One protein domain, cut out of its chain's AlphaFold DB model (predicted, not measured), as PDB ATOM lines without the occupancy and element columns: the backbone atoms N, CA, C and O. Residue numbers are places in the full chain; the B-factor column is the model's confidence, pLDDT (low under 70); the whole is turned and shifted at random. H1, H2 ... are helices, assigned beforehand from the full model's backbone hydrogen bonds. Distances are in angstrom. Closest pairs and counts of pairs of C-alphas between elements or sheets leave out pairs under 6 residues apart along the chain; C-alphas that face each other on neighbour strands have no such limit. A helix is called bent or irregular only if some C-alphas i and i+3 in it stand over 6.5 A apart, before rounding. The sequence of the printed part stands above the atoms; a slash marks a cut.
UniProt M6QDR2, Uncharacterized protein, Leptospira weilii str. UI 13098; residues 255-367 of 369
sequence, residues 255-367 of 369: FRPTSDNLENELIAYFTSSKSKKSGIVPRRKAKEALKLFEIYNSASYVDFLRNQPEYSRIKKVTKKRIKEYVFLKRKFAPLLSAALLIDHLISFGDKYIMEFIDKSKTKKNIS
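AT A GLANCE: This is residues 255 to 367 of the 369 residues of an uncharacterized protein of Leptospira weilii str. UI 13098 (UniProt M6QDR2). A long bent helix, H4, forms a spine; the H1-H2 hairpin packs on its second arm, H4b, and H5 turns a corner at its end, with residues 354 to 367 sticking out. The printed part has 113 residues, all-helix with five named helices, H1 to H5, loose, radius of gyration of the C-alphas 17.1 A, spanning 53 by 43 by 32 A.

HOW THE PARTS SIT: H1, residues 262 to 272, touches residues 282 to 290 of H2, residues 280 to 297, opposite ways at a steep 42 degrees; closest C-alphas Phe 270 and Pro 282, 4.8 A. H3, residues 301 to 307, is close but not clearly touching H2; closest C-alphas Ile 295 and Tyr 301, 5.6 A. H4, residues 319 to 348, assigned as one helix by its hydrogen bonds, is bent: C-alphas 331 and 334 are 6.6 A apart. Its arm H4a, residues 319 to 331, touches no helix. H4b, residues 334 to 348, touches H2, only just about perpendicular at 72 degrees; closest C-alphas Ala 289 and Leu 335, 4.7 A. H5, residues 351 to 361, meets H4b only through their link. Every O i to N i+4 pair in H1, H2, H3, H4a, H4b and H5 is within hydrogen-bond range.

IN THESE COORDINATES: H1 begins at C-alpha 262 (-42.332, 24.618, -5.231); H5 ends at C-alpha 361 (-20.541, 41.262, 4.542). H2 is 26.0 A long, H4b 20.7 A.

THE WHOLE: The printed part has no cut. H3 to H4 is a long link. Residues 273 to 279 and 299 to 330 are under pLDDT 70.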
ATOM      1  N   PHE A 255     -35.775  36.379  -7.392       92.69
ATOM      2  CA  PHE A 255     -37.094  35.756  -7.483       92.69
ATOM      3  C   PHE A 255     -37.838  35.838  -6.145       92.69
ATOM      4  O   PHE A 255     -37.221  35.743  -5.083       92.69
ATOM      5  N   ARG A 256     -39.157  36.032  -6.198       93.62
ATOM      6  CA  ARG A 256     -40.032  36.106  -5.025       93.62
ATOM      7  C   ARG A 256     -41.234  35.191  -5.261       93.62
ATOM      8  O   ARG A 256     -41.991  35.481  -6.189       93.62
ATOM      9  N   PRO A 257     -41.367  34.086  -4.505       94.94
ATOM     10  CA  PRO A 257     -42.458  33.149  -4.710       94.94
ATOM     11  C   PRO A 257     -43.803  33.772  -4.327       94.94
ATOM     12  O   PRO A 257     -43.866  34.642  -3.459       94.94
ATOM     13  N   THR A 258     -44.873  33.335  -4.987       95.25
ATOM     14  CA  THR A 258     -46.244  33.843  -4.775       95.25
ATOM     15  C   THR A 258     -47.204  32.802  -4.206       95.25
ATOM     16  O   THR A 258     -48.328  33.127  -3.835       95.25
ATOM     17  N   SER A 259     -46.755  31.554  -4.130       95.75
ATOM     18  CA  SER A 259     -47.462  30.394  -3.610       95.75
ATOM     19  C   SER A 259     -46.504  29.496  -2.826       95.75
ATOM     20  O   SER A 259     -45.284  29.651  -2.892       95.75
ATOM     21  N   ASP A 260     -47.067  28.534  -2.105       95.25
ATOM     22  CA  ASP A 260     -46.354  27.503  -1.349       95.25
ATOM     23  C   ASP A 260     -45.957  26.281  -2.200       95.25
ATOM     24  O   ASP A 260     -45.323  25.343  -1.715       95.25
ATOM     25  N   ASN A 261     -46.299  26.276  -3.491       96.69
ATOM     26  CA  ASN A 261     -46.041  25.153  -4.379       96.69
ATOM     27  C   ASN A 261     -44.700  25.311  -5.114       96.69
ATOM     28  O   ASN A 261     -44.599  26.019  -6.119       96.69
ATOM     29  N   LEU A 262     -43.683  24.574  -4.662       95.56
ATOM     30  CA  LEU A 262     -42.332  24.618  -5.231       95.56
ATOM     31  C   LEU A 262     -42.287  24.348  -6.748       95.56
ATOM     32  O   LEU A 262     -41.533  25.013  -7.459       95.56
ATOM     33  N   GLU A 263     -43.074  23.402  -7.275       95.12
ATOM     34  CA  GLU A 263     -43.077  23.105  -8.717       95.12
ATOM     35  C   GLU A 263     -43.576  24.309  -9.527       95.12
ATOM     36  O   GLU A 263     -42.933  24.711 -10.503       95.12
ATOM     37  N   ASN A 264     -44.687  24.915  -9.105       94.62
ATOM     38  CA  ASN A 264     -45.263  26.088  -9.759       94.62
ATOM     39  C   ASN A 264     -44.311  27.285  -9.701       94.62
ATOM     40  O   ASN A 264     -44.088  27.948 -10.719       94.62
ATOM     41  N   GLU A 265     -43.690  27.521  -8.546       96.62
ATOM     42  CA  GLU A 265     -42.726  28.607  -8.370       96.62
ATOM     43  C   GLU A 265     -41.451  28.387  -9.196       96.62
ATOM     44  O   GLU A 265     -40.938  29.318  -9.820       96.62
ATOM     45  N   LEU A 266     -40.978  27.143  -9.331       94.81
ATOM     46  CA  LEU A 266     -39.885  26.805 -10.247       94.81
ATOM     47  C   LEU A 266     -40.261  27.059 -11.712       94.81
ATOM     48  O   LEU A 266     -39.437  27.566 -12.482       94.81
ATOM     49  N   ILE A 267     -41.491  26.730 -12.121       92.75
ATOM     50  CA  ILE A 267     -41.984  27.040 -13.471       92.75
ATOM     51  C   ILE A 267     -41.977  28.557 -13.691       92.75
ATOM     52  O   ILE A 267     -41.472  29.013 -14.723       92.75
ATOM     53  N   ALA A 268     -42.485  29.338 -12.736       92.38
ATOM     54  CA  ALA A 268     -42.514  30.797 -12.806       92.38
ATOM     55  C   ALA A 268     -41.097  31.399 -12.877       92.38
ATOM     56  O   ALA A 268     -40.804  32.223 -13.754       92.38
ATOM     57  N   TYR A 269     -40.176  30.917 -12.040       92.62
ATOM     58  CA  TYR A 269     -38.767  31.311 -12.052       92.62
ATOM     59  C   TYR A 269     -38.107  31.047 -13.411       92.62
ATOM     60  O   TYR A 269     -37.511  31.940 -14.023       92.62
ATOM     61  N   PHE A 270     -38.255  29.836 -13.959       90.12
ATOM     62  CA  PHE A 270     -37.634  29.513 -15.244       90.12
ATOM     63  C   PHE A 270     -38.304  30.201 -16.436       90.12
ATOM     64  O   PHE A 270     -37.657  30.360 -17.474       90.12
ATOM     65  N   THR A 271     -39.554  30.642 -16.288       87.75
ATOM     66  CA  THR A 271     -40.278  31.428 -17.296       87.75
ATOM     67  C   THR A 271     -39.790  32.878 -17.329       87.75
ATOM     68  O   THR A 271     -39.546  33.411 -18.410       87.75
ATOM     69  N   SER A 272     -39.562  33.497 -16.167       79.88
ATOM     70  CA  SER A 272     -39.050  34.876 -16.054       79.88
ATOM     71  C   SER A 272     -37.539  34.999 -16.334       79.88
ATOM     72  O   SER A 272     -37.061  36.040 -16.790       79.88
ATOM     73  N   SER A 273     -36.759  33.930 -16.136       68.88
ATOM     74  CA  SER A 273     -35.296  33.926 -16.320       68.88
ATOM     75  C   SER A 273     -34.827  33.952 -17.796       68.88
ATOM     76  O   SER A 273     -34.494  32.917 -18.363       68.88
ATOM     77  N   LYS A 274     -34.756  35.128 -18.452       56.94
ATOM     78  CA  LYS A 274     -34.070  35.413 -19.757       56.94
ATOM     79  C   LYS A 274     -34.254  34.392 -20.913       56.94
ATOM     80  O   LYS A 274     -33.523  34.415 -21.906       56.94
ATOM     81  N   SER A 275     -35.231  33.501 -20.829       51.28
ATOM     82  CA  SER A 275     -35.475  32.418 -21.770       51.28
ATOM     83  C   SER A 275     -36.482  32.906 -22.802       51.28
ATOM     84  O   SER A 275     -37.682  32.803 -22.595       51.28
ATOM     85  N   LYS A 276     -36.005  33.391 -23.957       48.16
ATOM     86  CA  LYS A 276     -36.848  33.745 -25.123       48.16
ATOM     87  C   LYS A 276     -37.575  32.539 -25.768       48.16
ATOM     88  O   LYS A 276     -38.018  32.634 -26.907       48.16
ATOM     89  N   LYS A 277     -37.631  31.373 -25.111       53.34
ATOM     90  CA  LYS A 277     -38.185  30.126 -25.665       53.34
ATOM     91  C   LYS A 277     -39.484  29.740 -24.959       53.34
ATOM     92  O   LYS A 277     -39.609  29.936 -23.755       53.34
ATOM     93  N   SER A 278     -40.410  29.179 -25.739       57.09
ATOM     94  CA  SER A 278     -41.775  28.798 -25.350       57.09
ATOM     95  C   SER A 278     -41.853  27.936 -24.076       57.09
ATOM     96  O   SER A 278     -40.905  27.229 -23.720       57.09
ATOM     97  N   GLY A 279     -43.017  27.965 -23.409       63.03
ATOM     98  CA  GLY A 279     -43.277  27.414 -22.064       63.03
ATOM     99  C   GLY A 279     -42.932  25.934 -21.813       63.03
ATOM    100  O   GLY A 279     -42.876  25.507 -20.662       63.03
ATOM    101  N   ILE A 280     -42.614  25.156 -22.851       70.94
ATOM    102  CA  ILE A 280     -42.132  23.769 -22.739       70.94
ATOM    103  C   ILE A 280     -40.752  23.708 -22.058       70.94
ATOM    104  O   ILE A 280     -40.495  22.821 -21.240       70.94
ATOM    105  N   VAL A 281     -39.852  24.653 -22.359       80.56
ATOM    106  CA  VAL A 281     -38.482  24.646 -21.813       80.56
ATOM    107  C   VAL A 281     -38.451  24.984 -20.314       80.56
ATOM    108  O   VAL A 281     -37.796  24.235 -19.581       80.56
ATOM    109  N   PRO A 282     -39.150  26.033 -19.826       84.75
ATOM    110  CA  PRO A 282     -39.279  26.308 -18.395       84.75
ATOM    111  C   PRO A 282     -39.835  25.131 -17.591       84.75
ATOM    112  O   PRO A 282     -39.215  24.727 -16.611       84.75
ATOM    113  N   ARG A 283     -40.928  24.505 -18.051       87.94
ATOM    114  CA  ARG A 283     -41.528  23.343 -17.372       87.94
ATOM    115  C   ARG A 283     -40.567  22.166 -17.262       87.94
ATOM    116  O   ARG A 283     -40.476  21.539 -16.213       87.94
ATOM    117  N   ARG A 284     -39.804  21.874 -18.321       87.19
ATOM    118  CA  ARG A 284     -38.796  20.804 -18.277       87.19
ATOM    119  C   ARG A 284     -37.691  21.102 -17.260       87.19
ATOM    120  O   ARG A 284     -37.293  20.199 -16.535       87.19
ATOM    121  N   LYS A 285     -37.207  22.350 -17.204       88.62
ATOM    122  CA  LYS A 285     -36.207  22.770 -16.209       88.62
ATOM    123  C   LYS A 285     -36.751  22.690 -14.786       88.62
ATOM    124  O   LYS A 285     -36.028  22.222 -13.919       88.62
ATOM    125  N   ALA A 286     -38.000  23.100 -14.565       91.50
ATOM    126  CA  ALA A 286     -38.657  23.009 -13.265       91.50
ATOM    127  C   ALA A 286     -38.736  21.558 -12.781       91.50
ATOM    128  O   ALA A 286     -38.269  21.263 -11.690       91.50
ATOM    129  N   LYS A 287     -39.192  20.633 -13.636       90.31
ATOM    130  CA  LYS A 287     -39.211  19.195 -13.318       90.31
ATOM    131  C   LYS A 287     -37.823  18.628 -13.027       90.31
ATOM    132  O   LYS A 287     -37.658  17.823 -12.118       90.31
ATOM    133  N   GLU A 288     -36.815  19.031 -13.799       88.94
ATOM    134  CA  GLU A 288     -35.427  18.608 -13.580       88.94
ATOM    135  C   GLU A 288     -34.875  19.160 -12.254       88.94
ATOM    136  O   GLU A 288     -34.223  18.425 -11.520       88.94
ATOM    137  N   ALA A 289     -35.180  20.415 -11.914       90.81
ATOM    138  CA  ALA A 289     -34.809  21.040 -10.646       90.81
ATOM    139  C   ALA A 289     -35.509  20.389  -9.444       90.81
ATOM    140  O   ALA A 289     -34.841  20.069  -8.465       90.81
ATOM    141  N   LEU A 290     -36.815  20.129  -9.547       92.06
ATOM    142  CA  LEU A 290     -37.599  19.459  -8.510       92.06
ATOM    143  C   LEU A 290     -37.077  18.044  -8.253       92.06
ATOM    144  O   LEU A 290     -36.779  17.694  -7.119       92.06
ATOM    145  N   LYS A 291     -36.831  17.267  -9.315       87.25
ATOM    146  CA  LYS A 291     -36.226  15.936  -9.192       87.25
ATOM    147  C   LYS A 291     -34.861  15.987  -8.503       87.25
ATOM    148  O   LYS A 291     -34.541  15.121  -7.695       87.25
ATOM    149  N   LEU A 292     -34.029  16.977  -8.838       84.12
ATOM    150  CA  LEU A 292     -32.741  17.161  -8.166       84.12
ATOM    151  C   LEU A 292     -32.926  17.491  -6.686       84.12
ATOM    152  O   LEU A 292     -32.165  16.971  -5.883       84.12
ATOM    153  N   PHE A 293     -33.910  18.318  -6.336       87.38
ATOM    154  CA  PHE A 293     -34.248  18.665  -4.957       87.38
ATOM    155  C   PHE A 293     -34.774  17.462  -4.154       87.38
ATOM    156  O   PHE A 293     -34.338  17.234  -3.032       87.38
ATOM    157  N   GLU A 294     -35.624  16.621  -4.742       85.81
ATOM    158  CA  GLU A 294     -36.108  15.385  -4.111       85.81
ATOM    159  C   GLU A 294     -34.972  14.393  -3.842       85.81
ATOM    160  O   GLU A 294     -34.828  13.883  -2.734       85.81
ATOM    161  N   ILE A 295     -34.122  14.155  -4.848       78.38
ATOM    162  CA  ILE A 295     -32.915  13.326  -4.714       78.38
ATOM    163  C   ILE A 295     -31.957  13.921  -3.681       78.38
ATOM    164  O   ILE A 295     -31.210  13.205  -3.024       78.38
ATOM    165  N   TYR A 296     -31.930  15.245  -3.586       75.06
ATOM    166  CA  TYR A 296     -31.088  15.959  -2.650       75.06
ATOM    167  C   TYR A 296     -31.543  15.751  -1.199       75.06
ATOM    168  O   TYR A 296     -30.714  15.493  -0.329       75.06
ATOM    169  N   ASN A 297     -32.851  15.814  -0.955       74.94
ATOM    170  CA  ASN A 297     -33.446  15.628   0.368       74.94
ATOM    171  C   ASN A 297     -33.619  14.151   0.763       74.94
ATOM    172  O   ASN A 297     -34.030  13.859   1.885       74.94
ATOM    173  N   SER A 298     -33.310  13.203  -0.123       74.38
ATOM    174  CA  SER A 298     -33.395  11.777   0.181       74.38
ATOM    175  C   SER A 298     -32.108  11.238   0.817       74.38
ATOM    176  O   SER A 298     -30.991  11.688   0.548       74.38
ATOM    177  N   ALA A 299     -32.238  10.148   1.582       61.66
ATOM    178  CA  ALA A 299     -31.091   9.376   2.075       61.66
ATOM    179  C   ALA A 299     -30.193   8.837   0.937       61.66
ATOM    180  O   ALA A 299     -29.033   8.492   1.161       61.66
ATOM    181  N   SER A 300     -30.710   8.796  -0.296       60.09
ATOM    182  CA  SER A 300     -29.991   8.344  -1.484       60.09
ATOM    183  C   SER A 300     -29.136   9.425  -2.147       60.09
ATOM    184  O   SER A 300     -28.488   9.112  -3.140       60.09
ATOM    185  N   TYR A 301     -29.044  10.656  -1.623       61.09
ATOM    186  CA  TYR A 301     -28.209  11.713  -2.216       61.09
ATOM    187  C   TYR A 301     -26.734  11.301  -2.374       61.09
ATOM    188  O   TYR A 301     -26.121  11.505  -3.425       61.09
ATOM    189  N   VAL A 302     -26.160  10.663  -1.350       54.34
ATOM    190  CA  VAL A 302     -24.768  10.181  -1.383       54.34
ATOM    191  C   VAL A 302     -24.591   9.095  -2.444       54.34
ATOM    192  O   VAL A 302     -23.605   9.107  -3.185       54.34
ATOM    193  N   ASP A 303     -25.555   8.184  -2.555       53.06
ATOM    194  CA  ASP A 303     -25.536   7.117  -3.551       53.06
ATOM    195  C   ASP A 303     -25.831   7.642  -4.957       53.06
ATOM    196  O   ASP A 303     -25.222   7.183  -5.914       53.06
ATOM    197  N   PHE A 304     -26.656   8.676  -5.102       61.88
ATOM    198  CA  PHE A 304     -26.867   9.398  -6.352       61.88
ATOM    199  C   PHE A 304     -25.567  10.044  -6.837       61.88
ATOM    200  O   PHE A 304     -25.174   9.832  -7.983       61.88
ATOM    201  N   LEU A 305     -24.845  10.752  -5.960       55.62
ATOM    202  CA  LEU A 305     -23.532  11.307  -6.294       55.62
ATOM    203  C   LEU A 305     -22.533  10.202  -6.682       55.62
ATOM    204  O   LEU A 305     -21.741  10.393  -7.605       55.62
ATOM    205  N   ARG A 306     -22.540   9.046  -6.001       51.34
ATOM    206  CA  ARG A 306     -21.653   7.900  -6.301       51.34
ATOM    207  C   ARG A 306     -21.991   7.210  -7.625       51.34
ATOM    208  O   ARG A 306     -21.085   6.935  -8.407       51.34
ATOM    209  N   ASN A 307     -23.274   6.957  -7.867       49.38
ATOM    210  CA  ASN A 307     -23.794   6.213  -9.019       49.38
ATOM    211  C   ASN A 307     -23.898   7.068 -10.281       49.38
ATOM    212  O   ASN A 307     -23.997   6.539 -11.384       49.38
ATOM    213  N   GLN A 308     -23.820   8.386 -10.131       58.69
ATOM    214  CA  GLN A 308     -23.573   9.318 -11.213       58.69
ATOM    215  C   GLN A 308     -22.130   9.835 -11.049       58.69
ATOM    216  O   GLN A 308     -21.918  10.901 -10.475       58.69
ATOM    217  N   PRO A 309     -21.091   9.097 -11.501       44.97
ATOM    218  CA  PRO A 309     -19.675   9.460 -11.302       44.97
ATOM    219  C   PRO A 309     -19.282  10.805 -11.942       44.97
ATOM    220  O   PRO A 309     -18.216  11.354 -11.669       44.97
ATOM    221  N   GLU A 310     -20.170  11.367 -12.755       45.66
ATOM    222  CA  GLU A 310     -20.183  12.752 -13.222       45.66
ATOM    223  C   GLU A 310     -20.448  13.784 -12.102       45.66
ATOM    224  O   GLU A 310     -20.420  14.983 -12.367       45.66
ATOM    225  N   TYR A 311     -20.684  13.351 -10.856       50.16
ATOM    226  CA  TYR A 311     -21.034  14.194  -9.706       50.16
ATOM    227  C   TYR A 311     -20.234  13.885  -8.429       50.16
ATOM    228  O   TYR A 311     -20.159  14.749  -7.557       50.16
ATOM    229  N   SER A 312     -19.569  12.728  -8.310       40.94
ATOM    230  CA  SER A 312     -18.682  12.410  -7.175       40.94
ATOM    231  C   SER A 312     -17.204  12.314  -7.559       40.94
ATOM    232  O   SER A 312     -16.831  12.242  -8.726       40.94
ATOM    233  N   ARG A 313     -16.343  12.384  -6.530       43.50
ATOM    234  CA  ARG A 313     -14.872  12.451  -6.587       43.50
ATOM    235  C   ARG A 313     -14.262  11.639  -7.732       43.50
ATOM    236  O   ARG A 313     -13.949  10.457  -7.608       43.50
ATOM    237  N   ILE A 314     -13.936  12.355  -8.795       44.12
ATOM    238  CA  ILE A 314     -13.047  11.908  -9.852       44.12
ATOM    239  C   ILE A 314     -11.660  11.635  -9.246       44.12
ATOM    240  O   ILE A 314     -10.935  12.554  -8.872       44.12
ATOM    241  N   LYS A 315     -11.286  10.354  -9.129       40.56
ATOM    242  CA  LYS A 315      -9.943   9.938  -8.681       40.56
ATOM    243  C   LYS A 315      -8.928   9.740  -9.812       40.56
ATOM    244  O   LYS A 315      -7.767   9.498  -9.511       40.56
ATOM    245  N   LYS A 316      -9.321   9.872 -11.083       46.19
ATOM    246  CA  LYS A 316      -8.443   9.983 -12.271       46.19
ATOM    247  C   LYS A 316      -9.333  10.121 -13.501       46.19
ATOM    248  O   LYS A 316     -10.099   9.210 -13.796       46.19
ATOM    249  N   VAL A 317      -9.257  11.236 -14.217       51.50
ATOM    250  CA  VAL A 317     -10.092  11.456 -15.400       51.50
ATOM    251  C   VAL A 317      -9.272  12.020 -16.551       51.50
ATOM    252  O   VAL A 317      -8.507  12.968 -16.403       51.50
ATOM    253  N   THR A 318      -9.470  11.422 -17.722       56.62
ATOM    254  CA  THR A 318      -9.024  11.939 -19.016       56.62
ATOM    255  C   THR A 318      -9.618  13.331 -19.281       56.62
ATOM    256  O   THR A 318     -10.740  13.624 -18.873       56.62
ATOM    257  N   LYS A 319      -8.921  14.205 -20.026       56.38
ATOM    258  CA  LYS A 319      -9.393  15.580 -20.327       56.38
ATOM    259  C   LYS A 319     -10.856  15.652 -20.828       56.38
ATOM    260  O   LYS A 319     -11.529  16.645 -20.567       56.38
ATOM    261  N   LYS A 320     -11.357  14.615 -21.520       52.62
ATOM    262  CA  LYS A 320     -12.737  14.513 -22.038       52.62
ATOM    263  C   LYS A 320     -13.795  14.459 -20.924       52.62
ATOM    264  O   LYS A 320     -14.718  15.264 -20.932       52.62
ATOM    265  N   ARG A 321     -13.618  13.589 -19.929       54.62
ATOM    266  CA  ARG A 321     -14.560  13.410 -18.807       54.62
ATOM    267  C   ARG A 321     -14.556  14.613 -17.839       54.62
ATOM    268  O   ARG A 321     -15.574  14.897 -17.226       54.62
ATOM    269  N   ILE A 322     -13.458  15.383 -17.747       56.03
ATOM    270  CA  ILE A 322     -13.447  16.679 -17.027       56.03
ATOM    271  C   ILE A 322     -14.338  17.699 -17.746       56.03
ATOM    272  O   ILE A 322     -15.084  18.421 -17.089       56.03
ATOM    273  N   LYS A 323     -14.287  17.770 -19.085       57.53
ATOM    274  CA  LYS A 323     -15.159  18.675 -19.855       57.53
ATOM    275  C   LYS A 323     -16.636  18.318 -19.678       57.53
ATOM    276  O   LYS A 323     -17.449  19.215 -19.487       57.53
ATOM    277  N   GLU A 324     -16.952  17.028 -19.698       53.84
ATOM    278  CA  GLU A 324     -18.297  16.488 -19.470       53.84
ATOM    279  C   GLU A 324     -18.798  16.778 -18.048       53.84
ATOM    280  O   GLU A 324     -19.857  17.376 -17.883       53.84
ATOM    281  N   TYR A 325     -17.975  16.523 -17.028       57.50
ATOM    282  CA  TYR A 325     -18.251  16.912 -15.642       57.50
ATOM    283  C   TYR A 325     -18.544  18.417 -15.507       57.50
ATOM    284  O   TYR A 325     -19.533  18.829 -14.902       57.50
ATOM    285  N   VAL A 326     -17.686  19.271 -16.078       60.47
ATOM    286  CA  VAL A 326     -17.850  20.732 -16.018       60.47
ATOM    287  C   VAL A 326     -19.135  21.168 -16.723       60.47
ATOM    288  O   VAL A 326     -19.817  22.071 -16.240       60.47
ATOM    289  N   PHE A 327     -19.480  20.529 -17.843       58.78
ATOM    290  CA  PHE A 327     -20.722  20.772 -18.569       58.78
ATOM    291  C   PHE A 327     -21.952  20.413 -17.726       58.78
ATOM    292  O   PHE A 327     -22.844  21.246 -17.565       58.78
ATOM    293  N   LEU A 328     -21.971  19.226 -17.122       61.50
ATOM    294  CA  LEU A 328     -23.084  18.759 -16.296       61.50
ATOM    295  C   LEU A 328     -23.219  19.596 -15.026       61.50
ATOM    296  O   LEU A 328     -24.309  20.068 -14.716       61.50
ATOM    297  N   LYS A 329     -22.111  19.923 -14.354       65.31
ATOM    298  CA  LYS A 329     -22.128  20.846 -13.213       65.31
ATOM    299  C   LYS A 329     -22.736  22.202 -13.585       65.31
ATOM    300  O   LYS A 329     -23.567  22.721 -12.845       65.31
ATOM    301  N   ARG A 330     -22.343  22.777 -14.728       67.12
ATOM    302  CA  ARG A 330     -22.915  24.040 -15.231       67.12
ATOM    303  C   ARG A 330     -24.403  23.922 -15.555       67.12
ATOM    304  O   ARG A 330     -25.105  24.920 -15.465       67.12
ATOM    305  N   LYS A 331     -24.872  22.732 -15.929       72.25
ATOM    306  CA  LYS A 331     -26.283  22.464 -16.205       72.25
ATOM    307  C   LYS A 331     -27.103  22.318 -14.918       72.25
ATOM    308  O   LYS A 331     -28.151  22.938 -14.816       72.25
ATOM    309  N   PHE A 332     -26.636  21.525 -13.954       76.75
ATOM    310  CA  PHE A 332     -27.445  21.091 -12.808       76.75
ATOM    311  C   PHE A 332     -27.300  21.949 -11.556       76.75
ATOM    312  O   PHE A 332     -28.291  22.151 -10.861       76.75
ATOM    313  N   ALA A 333     -26.110  22.490 -11.273       76.88
ATOM    314  CA  ALA A 333     -25.915  23.315 -10.080       76.88
ATOM    315  C   ALA A 333     -26.858  24.536 -10.042       76.88
ATOM    316  O   ALA A 333     -27.436  24.784  -8.988       76.88
ATOM    317  N   PRO A 334     -27.112  25.250 -11.161       83.00
ATOM    318  CA  PRO A 334     -28.094  26.335 -11.164       83.00
ATOM    319  C   PRO A 334     -29.537  25.864 -10.938       83.00
ATOM    320  O   PRO A 334     -30.324  26.608 -10.367       83.00
ATOM    321  N   LEU A 335     -29.890  24.652 -11.387       88.19
ATOM    322  CA  LEU A 335     -31.234  24.092 -11.204       88.19
ATOM    323  C   LEU A 335     -31.480  23.738  -9.736       88.19
ATOM    324  O   LEU A 335     -32.466  24.185  -9.163       88.19
ATOM    325  N   LEU A 336     -30.553  22.993  -9.127       87.12
ATOM    326  CA  LEU A 336     -30.638  22.636  -7.712       87.12
ATOM    327  C   LEU A 336     -30.573  23.883  -6.820       87.12
ATOM    328  O   LEU A 336     -31.383  24.017  -5.913       87.12
ATOM    329  N   SER A 337     -29.665  24.822  -7.105       88.94
ATOM    330  CA  SER A 337     -29.574  26.079  -6.351       88.94
ATOM    331  C   SER A 337     -30.869  26.887  -6.416       88.94
ATOM    332  O   SER A 337     -31.242  27.476  -5.411       88.94
ATOM    333  N   ALA A 338     -31.552  26.921  -7.566       92.62
ATOM    334  CA  ALA A 338     -32.842  27.592  -7.678       92.62
ATOM    335  C   ALA A 338     -33.915  26.898  -6.831       92.62
ATOM    336  O   ALA A 338     -34.627  27.580  -6.107       92.62
ATOM    337  N   ALA A 339     -33.996  25.564  -6.873       94.56
ATOM    338  CA  ALA A 339     -34.949  24.812  -6.056       94.56
ATOM    339  C   ALA A 339     -34.726  25.029  -4.555       94.56
ATOM    340  O   ALA A 339     -35.670  25.374  -3.858       94.56
ATOM    341  N   LEU A 340     -33.477  24.935  -4.083       93.69
ATOM    342  CA  LEU A 340     -33.129  25.175  -2.679       93.69
ATOM    343  C   LEU A 340     -33.501  26.593  -2.218       93.69
ATOM    344  O   LEU A 340     -34.036  26.765  -1.129       93.69
ATOM    345  N   LEU A 341     -33.219  27.613  -3.036       95.50
ATOM    346  CA  LEU A 341     -33.509  29.003  -2.676       95.50
ATOM    347  C   LEU A 341     -35.004  29.325  -2.731       95.50
ATOM    348  O   LEU A 341     -35.488  30.040  -1.863       95.50
ATOM    349  N   ILE A 342     -35.740  28.808  -3.719       96.69
ATOM    350  CA  ILE A 342     -37.193  29.019  -3.810       96.69
ATOM    351  C   ILE A 342     -37.901  28.328  -2.649       96.69
ATOM    352  O   ILE A 342     -38.734  28.957  -2.007       96.69
ATOM    353  N   ASP A 343     -37.536  27.086  -2.337       96.25
ATOM    354  CA  ASP A 343     -38.106  26.349  -1.206       96.25
ATOM    355  C   ASP A 343     -37.822  27.045   0.137       96.25
ATOM    356  O   ASP A 343     -38.711  27.199   0.977       96.25
ATOM    357  N   HIS A 344     -36.607  27.582   0.300       95.81
ATOM    358  CA  HIS A 344     -36.262  28.407   1.455       95.81
ATOM    359  C   HIS A 344     -37.122  29.677   1.538       95.81
ATOM    360  O   HIS A 344     -37.636  29.994   2.607       95.81
ATOM    361  N   LEU A 345     -37.306  30.392   0.422       96.44
ATOM    362  CA  LEU A 345     -38.139  31.598   0.373       96.44
ATOM    363  C   LEU A 345     -39.615  31.298   0.669       96.44
ATOM    364  O   LEU A 345     -40.267  32.110   1.316       96.44
ATOM    365  N   ILE A 346     -40.135  30.152   0.220       96.62
ATOM    366  CA  ILE A 346     -41.489  29.692   0.559       96.62
ATOM    367  C   ILE A 346     -41.605  29.465   2.071       96.62
ATOM    368  O   ILE A 346     -42.565  29.910   2.693       96.62
ATOM    369  N   SER A 347     -40.613  28.796   2.662       95.19
ATOM    370  CA  SER A 347     -40.652  28.377   4.065       95.19
ATOM    371  C   SER A 347     -40.411  29.520   5.053       95.19
ATOM    372  O   SER A 347     -40.999  29.543   6.133       95.19
ATOM    373  N   PHE A 348     -39.522  30.457   4.713       94.88
ATOM    374  CA  PHE A 348     -38.993  31.437   5.666       94.88
ATOM    375  C   PHE A 348     -39.019  32.888   5.171       94.88
ATOM    376  O   PHE A 348     -38.626  33.793   5.912       94.88
ATOM    377  N   GLY A 349     -39.457  33.134   3.935       93.75
ATOM    378  CA  GLY A 349     -39.288  34.433   3.293       93.75
ATOM    379  C   GLY A 349     -37.813  34.765   3.045       93.75
ATOM    380  O   GLY A 349     -36.952  33.891   2.958       93.75
ATOM    381  N   ASP A 350     -37.507  36.054   2.910       93.75
ATOM    382  CA  ASP A 350     -36.157  36.555   2.622       93.75
ATOM    383  C   ASP A 350     -35.293  36.793   3.868       93.75
ATOM    384  O   ASP A 350     -34.074  36.929   3.741       93.75
ATOM    385  N   LYS A 351     -35.901  36.794   5.061       94.75
ATOM    386  CA  LYS A 351     -35.272  37.137   6.344       94.75
ATOM    387  C   LYS A 351     -33.886  36.509   6.522       94.75
ATOM    388  O   LYS A 351     -32.913  37.232   6.718       94.75
ATOM    389  N   TYR A 352     -33.785  35.183   6.438       95.56
ATOM    390  CA  TYR A 352     -32.536  34.471   6.739       95.56
ATOM    391  C   TYR A 352     -31.497  34.559   5.617       95.56
ATOM    392  O   TYR A 352     -30.297  34.512   5.891       95.56
ATOM    393  N   ILE A 353     -31.928  34.746   4.364       95.00
ATOM    394  CA  ILE A 353     -31.015  35.037   3.250       95.00
ATOM    395  C   ILE A 353     -30.367  36.407   3.466       95.00
ATOM    396  O   ILE A 353     -29.144  36.518   3.377       95.00
ATOM    397  N   MET A 354     -31.175  37.425   3.776       94.31
ATOM    398  CA  MET A 354     -30.698  38.787   4.025       94.31
ATOM    399  C   MET A 354     -29.777  38.835   5.243       94.31
ATOM    400  O   MET A 354     -28.656  39.321   5.134       94.31
ATOM    401  N   GLU A 355     -30.185  38.222   6.356       95.50
ATOM    402  CA  GLU A 355     -29.359  38.121   7.559       95.50
ATOM    403  C   GLU A 355     -27.995  37.472   7.264       95.50
ATOM    404  O   GLU A 355     -26.951  38.018   7.626       95.50
ATOM    405  N   PHE A 356     -27.976  36.329   6.567       95.44
ATOM    406  CA  PHE A 356     -26.730  35.637   6.240       95.44
ATOM    407  C   PHE A 356     -25.814  36.488   5.351       95.44
ATOM    408  O   PHE A 356     -24.596  36.512   5.559       95.44
ATOM    409  N   ILE A 357     -26.378  37.189   4.362       93.88
ATOM    410  CA  ILE A 357     -25.634  38.106   3.489       93.88
ATOM    411  C   ILE A 357     -25.047  39.259   4.307       93.88
ATOM    412  O   ILE A 357     -23.844  39.512   4.201       93.88
ATOM    413  N   ASP A 358     -25.848  39.917   5.142       93.19
ATOM    414  CA  ASP A 358     -25.431  41.084   5.923       93.19
ATOM    415  C   ASP A 358     -24.324  40.722   6.922       93.19
ATOM    416  O   ASP A 358     -23.277  41.377   6.983       93.19
ATOM    417  N   LYS A 359     -24.474  39.601   7.632       92.25
ATOM    418  CA  LYS A 359     -23.463  39.107   8.581       92.25
ATOM    419  C   LYS A 359     -22.194  38.588   7.891       92.25
ATOM    420  O   LYS A 359     -21.081  38.738   8.410       92.25
ATOM    421  N   SER A 360     -22.316  38.043   6.677       90.81
ATOM    422  CA  SER A 360     -21.161  37.669   5.841       90.81
ATOM    423  C   SER A 360     -20.409  38.883   5.286       90.81
ATOM    424  O   SER A 360     -19.215  38.781   5.003       90.81
ATOM    425  N   LYS A 361     -21.089  40.021   5.116       84.00
ATOM    426  CA  LYS A 361     -20.541  41.262   4.542       84.00
ATOM    427  C   LYS A 361     -20.174  42.328   5.559       84.00
ATOM    428  O   LYS A 361     -19.599  43.348   5.173       84.00
ATOM    429  N   THR A 362     -20.500  42.108   6.828       86.44
ATOM    430  CA  THR A 362     -20.047  42.961   7.923       86.44
ATOM    431  C   THR A 362     -18.551  43.198   7.751       86.44
ATOM    432  O   THR A 362     -17.798  42.258   7.484       86.44
ATOM    433  N   LYS A 363     -18.133  44.467   7.796       82.69
ATOM    434  CA  LYS A 363     -16.747  44.842   7.519       82.69
ATOM    435  C   LYS A 363     -15.852  44.222   8.586       82.69
ATOM    436  O   LYS A 363     -15.838  44.681   9.722       82.69
ATOM    437  N   LYS A 364     -15.107  43.199   8.187       88.38
ATOM    438  CA  LYS A 364     -14.174  42.468   9.038       88.38
ATOM    439  C   LYS A 364     -12.757  42.764   8.597       88.38
ATOM    440  O   LYS A 364     -12.483  42.918   7.403       88.38
ATOM    441  N   ASN A 365     -11.869  42.797   9.575       86.19
ATOM    442  CA  ASN A 365     -10.439  42.917   9.356       86.19
ATOM    443  C   ASN A 365      -9.740  41.827  10.170       86.19
ATOM    444  O   ASN A 365     -10.307  41.268  11.108       86.19
ATOM    445  N   ILE A 366      -8.490  41.540   9.859       84.12
ATOM    446  CA  ILE A 366      -7.598  40.894  10.814       84.12
ATOM    447  C   ILE A 366      -7.481  41.783  12.058       84.12
ATOM    448  O   ILE A 366      -7.432  43.012  11.956       84.12
ATOM    449  N   SER A 367      -7.464  41.157  13.236       81.25
ATOM    450  CA  SER A 367      -7.296  41.878  14.496       81.25
ATOM    451  C   SER A 367      -5.954  42.605  14.522       81.25
ATOM    452  O   SER A 367      -4.921  42.024  14.189       81.25
TER     453      SER A 367